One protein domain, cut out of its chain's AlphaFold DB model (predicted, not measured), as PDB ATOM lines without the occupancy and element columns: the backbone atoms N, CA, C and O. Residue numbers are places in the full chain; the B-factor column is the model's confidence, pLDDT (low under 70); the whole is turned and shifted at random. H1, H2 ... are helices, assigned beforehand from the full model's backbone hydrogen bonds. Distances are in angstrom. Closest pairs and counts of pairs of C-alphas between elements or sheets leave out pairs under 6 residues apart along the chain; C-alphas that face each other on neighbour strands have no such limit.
ATOM      1  N   ILE A 105      41.646  46.124  36.014       89.81
ATOM      2  CA  ILE A 105      40.202  46.156  35.752       89.81
ATOM      3  C   ILE A 105      39.750  44.756  35.344       89.81
ATOM      4  O   ILE A 105      40.111  44.259  34.286       89.81
ATOM      5  N   GLU A 106      38.880  44.156  36.151       91.44
ATOM      6  CA  GLU A 106      38.154  42.932  35.794       91.44
ATOM      7  C   GLU A 106      37.126  43.239  34.687       91.44
ATOM      8  O   GLU A 106      35.998  43.677  34.956       91.44
ATOM      9  N   HIS A 107      37.524  43.061  33.426       93.69
ATOM     10  CA  HIS A 107      36.661  43.287  32.266       93.69
ATOM     11  C   HIS A 107      35.527  42.252  32.166       93.69
ATOM     12  O   HIS A 107      35.586  41.180  32.759       93.69
ATOM     13  N   GLY A 108      34.454  42.585  31.440       92.81
ATOM     14  CA  GLY A 108      33.295  41.686  31.289       92.81
ATOM     15  C   GLY A 108      32.374  41.629  32.517       92.81
ATOM     16  O   GLY A 108      31.472  40.792  32.587       92.81
ATOM     17  N   THR A 109      32.559  42.546  33.473       93.50
ATOM     18  CA  THR A 109      31.739  42.657  34.687       93.50
ATOM     19  C   THR A 109      31.133  44.062  34.839       93.50
ATOM     20  O   THR A 109      31.731  45.049  34.390       93.50
ATOM     21  N   PRO A 110      29.983  44.213  35.531       93.06
ATOM     22  CA  PRO A 110      29.455  45.533  35.891       93.06
ATOM     23  C   PRO A 110      30.445  46.343  36.740       93.06
ATOM     24  O   PRO A 110      30.564  47.558  36.602       93.06
ATOM     25  N   ARG A 111      31.224  45.669  37.595       92.38
ATOM     26  CA  ARG A 111      32.275  46.303  38.397       92.38
ATOM     27  C   ARG A 111      33.369  46.909  37.518       92.38
ATOM     28  O   ARG A 111      33.818  48.019  37.805       92.38
ATOM     29  N   GLY A 112      33.752  46.210  36.450       93.88
ATOM     30  CA  GLY A 112      34.676  46.700  35.435       93.88
ATOM     31  C   GLY A 112      34.154  47.957  34.742       93.88
ATOM     32  O   GLY A 112      34.887  48.936  34.632       93.88
ATOM     33  N   TYR A 113      32.867  47.992  34.376       95.69
ATOM     34  CA  TYR A 113      32.225  49.189  33.812       95.69
ATOM     35  C   TYR A 113      32.368  50.419  34.725       95.69
ATOM     36  O   TYR A 113      32.815  51.476  34.282       95.69
ATOM     37  N   TYR A 114      32.075  50.283  36.021       94.75
ATOM     38  CA  TYR A 114      32.258  51.380  36.980       94.75
ATOM     39  C   TYR A 114      33.730  51.690  37.286       94.75
ATOM     40  O   TYR A 114      34.043  52.776  37.772       94.75
ATOM     41  N   ALA A 115      34.649  50.744  37.078       94.19
ATOM     42  CA  ALA A 115      36.079  50.998  37.211       94.19
ATOM     43  C   ALA A 115      36.593  51.906  36.082       94.19
ATOM     44  O   ALA A 115      37.297  52.861  36.392       94.19
ATOM     45  N   HIS A 116      36.162  51.671  34.835       94.69
ATOM     46  CA  HIS A 116      36.434  52.548  33.686       94.69
ATOM     47  C   HIS A 116      35.975  53.983  33.946       94.69
ATOM     48  O   HIS A 116      36.776  54.912  33.902       94.69
ATOM     49  N   HIS A 117      34.714  54.153  34.357       95.38
ATOM     50  CA  HIS A 117      34.156  55.474  34.674       95.38
ATOM     51  C   HIS A 117      34.917  56.208  35.779       95.38
ATOM     52  O   HIS A 117      35.198  57.394  35.652       95.38
ATOM     53  N   ARG A 118      35.311  55.509  36.849       93.38
ATOM     54  CA  ARG A 118      36.095  56.117  37.940       93.38
ATOM     55  C   ARG A 118      37.505  56.534  37.521       93.38
ATOM     56  O   ARG A 118      38.107  57.340  38.222       93.38
ATOM     57  N   ARG A 119      38.035  55.979  36.429       91.31
ATOM     58  CA  ARG A 119      39.336  56.353  35.850       91.31
ATOM     59  C   ARG A 119      39.232  57.348  34.700       91.31
ATOM     60  O   ARG A 119      40.263  57.793  34.216       91.31
ATOM     61  N   GLY A 120      38.019  57.686  34.259       94.06
ATOM     62  CA  GLY A 120      37.811  58.490  33.053       94.06
ATOM     63  C   GLY A 120      38.168  57.756  31.753       94.06
ATOM     64  O   GLY A 120      38.339  58.394  30.721       94.06
ATOM     65  N   GLU A 121      38.287  56.427  31.788       93.50
ATOM     66  CA  GLU A 121      38.553  55.597  30.611       93.50
ATOM     67  C   GLU A 121      37.240  55.248  29.892       93.50
ATOM     68  O   GLU A 121      36.182  55.110  30.516       93.50
ATOM     69  N   THR A 122      37.294  55.067  28.568       95.94
ATOM     70  CA  THR A 122      36.118  54.624  27.803       95.94
ATOM     71  C   THR A 122      35.842  53.144  28.098       95.94
ATOM     72  O   THR A 122      36.687  52.306  27.776       95.94
ATOM     73  N   PRO A 123      34.660  52.770  28.631       96.38
ATOM     74  CA  PRO A 123      34.370  51.375  28.941       96.38
ATOM     75  C   PRO A 123      34.433  50.483  27.699       96.38
ATOM     76  O   PRO A 123      33.793  50.772  26.682       96.38
ATOM     77  N   CYS A 124      35.152  49.363  27.798       95.62
ATOM     78  CA  CYS A 124      35.221  48.384  26.716       95.62
ATOM     79  C   CYS A 124      33.859  47.714  26.455       95.62
ATOM     80  O   CYS A 124      32.973  47.682  27.320       95.62
ATOM     81  N   GLN A 125      33.700  47.138  25.262       95.12
ATOM     82  CA  GLN A 125      32.441  46.518  24.846       95.12
ATOM     83  C   GLN A 125      31.971  45.388  25.786       95.12
ATOM     84  O   GLN A 125      30.800  45.412  26.168       95.12
ATOM     85  N   PRO A 126      32.837  44.468  26.266       95.12
ATOM     86  CA  PRO A 126      32.428  43.457  27.245       95.12
ATOM     87  C   PRO A 126      31.844  44.047  28.535       95.12
ATOM     88  O   PRO A 126      30.825  43.569  29.028       95.12
ATOM     89  N   CYS A 127      32.441  45.121  29.065       95.94
ATOM     90  CA  CYS A 127      31.939  45.806  30.260       95.94
ATOM     91  C   CYS A 127      30.584  46.483  30.014       95.94
ATOM     92  O   CYS A 127      29.708  46.427  30.877       95.94
ATOM     93  N   LYS A 128      30.391  47.101  28.839       96.38
ATOM     94  CA  LYS A 128      29.101  47.693  28.445       96.38
ATOM     95  C   LYS A 128      28.005  46.629  28.370       96.38
ATOM     96  O   LYS A 128      26.940  46.810  28.958       96.38
ATOM     97  N   THR A 129      28.287  45.503  27.715       95.50
ATOM     98  CA  THR A 129      27.349  44.377  27.596       95.50
ATOM     99  C   THR A 129      27.013  43.783  28.962       95.50
ATOM    100  O   THR A 129      25.838  43.591  29.271       95.50
ATOM    101  N   ALA A 130      28.017  43.557  29.815       94.56
ATOM    102  CA  ALA A 130      27.814  43.037  31.166       94.56
ATOM    103  C   ALA A 130      26.945  43.966  32.024       94.56
ATOM    104  O   ALA A 130      26.037  43.506  32.713       94.56
ATOM    105  N   ASN A 131      27.165  45.282  31.942       96.06
ATOM    106  CA  ASN A 131      26.326  46.254  32.634       96.06
ATOM    107  C   ASN A 131      24.876  46.230  32.116       96.06
ATOM    108  O   ASN A 131      23.944  46.251  32.913       96.06
ATOM    109  N   ALA A 132      24.671  46.116  30.798       95.69
ATOM    110  CA  ALA A 132      23.335  46.006  30.209       95.69
ATOM    111  C   ALA A 132      22.607  44.704  30.603       95.69
ATOM    112  O   ALA A 132      21.393  44.703  30.803       95.69
ATOM    113  N   ILE A 133      23.326  43.585  30.729       95.06
ATOM    114  CA  ILE A 133      22.776  42.319  31.239       95.06
ATOM    115  C   ILE A 133      22.378  42.462  32.709       95.06
ATOM    116  O   ILE A 133      21.253  42.118  33.064       95.06
ATOM    117  N   ALA A 134      23.259  43.013  33.547       95.06
ATOM    118  CA  ALA A 134      22.974  43.221  34.963       95.06
ATOM    119  C   ALA A 134      21.796  44.176  35.193       95.06
ATOM    120  O   ALA A 134      21.009  43.970  36.115       95.06
ATOM    121  N   ASP A 135      21.640  45.191  34.344       95.69
ATOM    122  CA  ASP A 135      20.503  46.103  34.405       95.69
ATOM    123  C   ASP A 135      19.186  45.416  34.010       95.69
ATOM    124  O   ASP A 135      18.191  45.534  34.724       95.69
ATOM    125  N   ARG A 136      19.187  44.603  32.943       95.75
ATOM    126  CA  ARG A 136      18.030  43.760  32.590       95.75
ATOM    127  C   ARG A 136      17.664  42.796  33.718       95.75
ATOM    128  O   ARG A 136      16.494  42.702  34.075       95.75
ATOM    129  N   HIS A 137      18.656  42.136  34.310       94.31
ATOM    130  CA  HIS A 137      18.458  41.242  35.451       94.31
ATOM    131  C   HIS A 137      17.847  41.980  36.648       94.31
ATOM    132  O   HIS A 137      16.893  41.497  37.249       94.31
ATOM    133  N   TYR A 138      18.341  43.181  36.962       95.12
ATOM    134  CA  TYR A 138      17.797  44.010  38.035       95.12
ATOM    135  C   TYR A 138      16.329  44.379  37.806       95.12
ATOM    136  O   TYR A 138      15.532  44.291  38.735       95.12
ATOM    137  N   ARG A 139      15.951  44.734  36.572       95.62
ATOM    138  CA  ARG A 139      14.553  45.052  36.235       95.62
ATOM    139  C   ARG A 139      13.616  43.851  36.381       95.62
ATOM    140  O   ARG A 139      12.453  44.048  36.704       95.62
ATOM    141  N   LEU A 140      14.109  42.634  36.143       94.94
ATOM    142  CA  LEU A 140      13.318  41.402  36.243       94.94
ATOM    143  C   LEU A 140      13.251  40.844  37.672       94.94
ATOM    144  O   LEU A 140      12.198  40.381  38.097       94.94
ATOM    145  N   HIS A 141      14.362  40.879  38.409       92.62
ATOM    146  CA  HIS A 141      14.509  40.176  39.689       92.62
ATOM    147  C   HIS A 141      14.627  41.106  40.907       92.62
ATOM    148  O   HIS A 141      14.742  40.627  42.031       92.62
ATOM    149  N   GLY A 142      14.666  42.428  40.716       94.44
ATOM    150  CA  GLY A 142      14.839  43.412  41.795       94.44
ATOM    151  C   GLY A 142      16.239  43.426  42.428       94.44
ATOM    152  O   GLY A 142      16.494  44.183  43.360       94.44
ATOM    153  N   THR A 143      17.169  42.606  41.930       92.19
ATOM    154  CA  THR A 143      18.546  42.506  42.430       92.19
ATOM    155  C   THR A 143      19.545  42.314  41.291       92.19
ATOM    156  O   THR A 143      19.218  41.794  40.226       92.19
ATOM    157  N   ARG A 144      20.788  42.758  41.506       86.81
ATOM    158  CA  ARG A 144      21.926  42.543  40.589       86.81
ATOM    159  C   ARG A 144      22.749  41.302  40.944       86.81
ATOM    160  O   ARG A 144      23.661  40.944  40.204       86.81
ATOM    161  N   VAL A 145      22.463  40.675  42.086       87.75
ATOM    162  CA  VAL A 145      23.147  39.458  42.535       87.75
ATOM    163  C   VAL A 145      22.742  38.300  41.622       87.75
ATOM    164  O   VAL A 145      21.558  38.116  41.366       87.75
ATOM    165  N   GLY A 146      23.726  37.550  41.119       85.31
ATOM    166  CA  GLY A 146      23.501  36.428  40.198       85.31
ATOM    167  C   GLY A 146      23.397  36.810  38.718       85.31
ATOM    168  O   GLY A 146      23.191  35.933  37.886       85.31
ATOM    169  N   ALA A 147      23.575  38.090  38.365       85.69
ATOM    170  CA  ALA A 147      23.549  38.503  36.968       85.69
ATOM    171  C   ALA A 147      24.679  37.823  36.158       85.69
ATOM    172  O   ALA A 147      25.825  37.802  36.622       85.69
ATOM    173  N   PRO A 148      24.389  37.316  34.944       80.62
ATOM    174  CA  PRO A 148      25.397  36.669  34.114       80.62
ATOM    175  C   PRO A 148      26.533  37.634  33.755       80.62
ATOM    176  O   PRO A 148      26.294  38.784  33.372       80.62
ATOM    177  N   THR A 149      27.772  37.158  33.859       84.38
ATOM    178  CA  THR A 149      28.967  37.878  33.403       84.38
ATOM    179  C   THR A 149      29.277  37.533  31.951       84.38
ATOM    180  O   THR A 149      28.926  36.464  31.454       84.38
ATOM    181  N   VAL A 150      29.920  38.462  31.241       84.81
ATOM    182  CA  VAL A 150      30.324  38.241  29.849       84.81
ATOM    183  C   VAL A 150      31.754  37.729  29.857       84.81
ATOM    184  O   VAL A 150      32.652  38.433  30.317       84.81
ATOM    185  N   VAL A 151      31.966  36.512  29.358       77.75
ATOM    186  CA  VAL A 151      33.310  35.941  29.219       77.75
ATOM    187  C   VAL A 151      34.035  36.699  28.110       77.75
ATOM    188  O   VAL A 151      33.537  36.794  26.988       77.75
ATOM    189  N   VAL A 152      35.187  37.281  28.430       72.00
ATOM    190  CA  VAL A 152      36.064  37.891  27.430       72.00
ATOM    191  C   VAL A 152      36.913  36.759  26.854       72.00
ATOM    192  O   VAL A 152      37.598  36.083  27.616       72.00
ATOM    193  N   ALA A 153      36.820  36.499  25.547       59.66
ATOM    194  CA  ALA A 153      37.749  35.580  24.889       59.66
ATOM    195  C   ALA A 153      39.161  36.181  24.975       59.66
ATOM    196  O   ALA A 153      39.322  37.369  24.684       59.66
ATOM    197  N   ALA A 154      40.113  35.382  25.465       51.09
ATOM    198  CA  ALA A 154      41.512  35.771  25.641       51.09
ATOM    199  C   ALA A 154      42.220  35.969  24.296       51.09
ATOM    200  O   ALA A 154      41.901  35.207  23.353       51.09
TER     201      ALA A 154
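What this domain is: This is residues 105 to 154 of the 154 residues of an uncharacterized protein of Streptomyces sp. FBKL.4005 (UniProt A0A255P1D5). A long helix, H2, is met near its middle by the beginning of a shorter helix, H1, which slants away from it, and a tail without a named element, residues 142 to 154, folds back past H2 in the reverse direction. The printed part has 50 residues with two named helices, H1 then H2 along the chain, and no named strand; its class is all helix. It is compact, with a radius of gyration of the C-alphas of 10.7 A, and only just flat, spanning 30 by 24 by 13 A.

How they stand to each other: H2, residues 125 to 141, is the longest helix. H1, residues 110 to 119, touches H2, which meets it with residues 127 to 134 alone. Their closest C-alphas are those of Pro 110 and Asn 131, 4.6 A apart. The two helices run opposite ways at a steep tilt of 53 degrees, and their centres are 13.6 A apart. In H1 and H2 every O i to N i+4 pair is within hydrogen-bond range.

Where its parts are: H2 has 17 residues and measures 24.1 A from C-alpha 125 at (32.441, 46.518, 24.846) to C-alpha 141 at (14.509, 40.176, 39.689). H1 has 10 residues and measures 14.7 A, beginning with C-alpha 110 at (29.455, 45.533, 35.891).

The domain as a whole: The two C-alphas farthest apart are those of Gly 142 and Ala 154, 32.1 A, the first and last residues of the tail. The C-alphas of the first and last printed residues, Ile 105 and Ala 154, are 14.6 A apart, and Ala 154 is the chain's last residue. The printed part has no cut, and the link from H1 to H2, of 5 residues, is tight. The mean pLDDT of the printed part is 90.7; residues 153 to 154 are under 70.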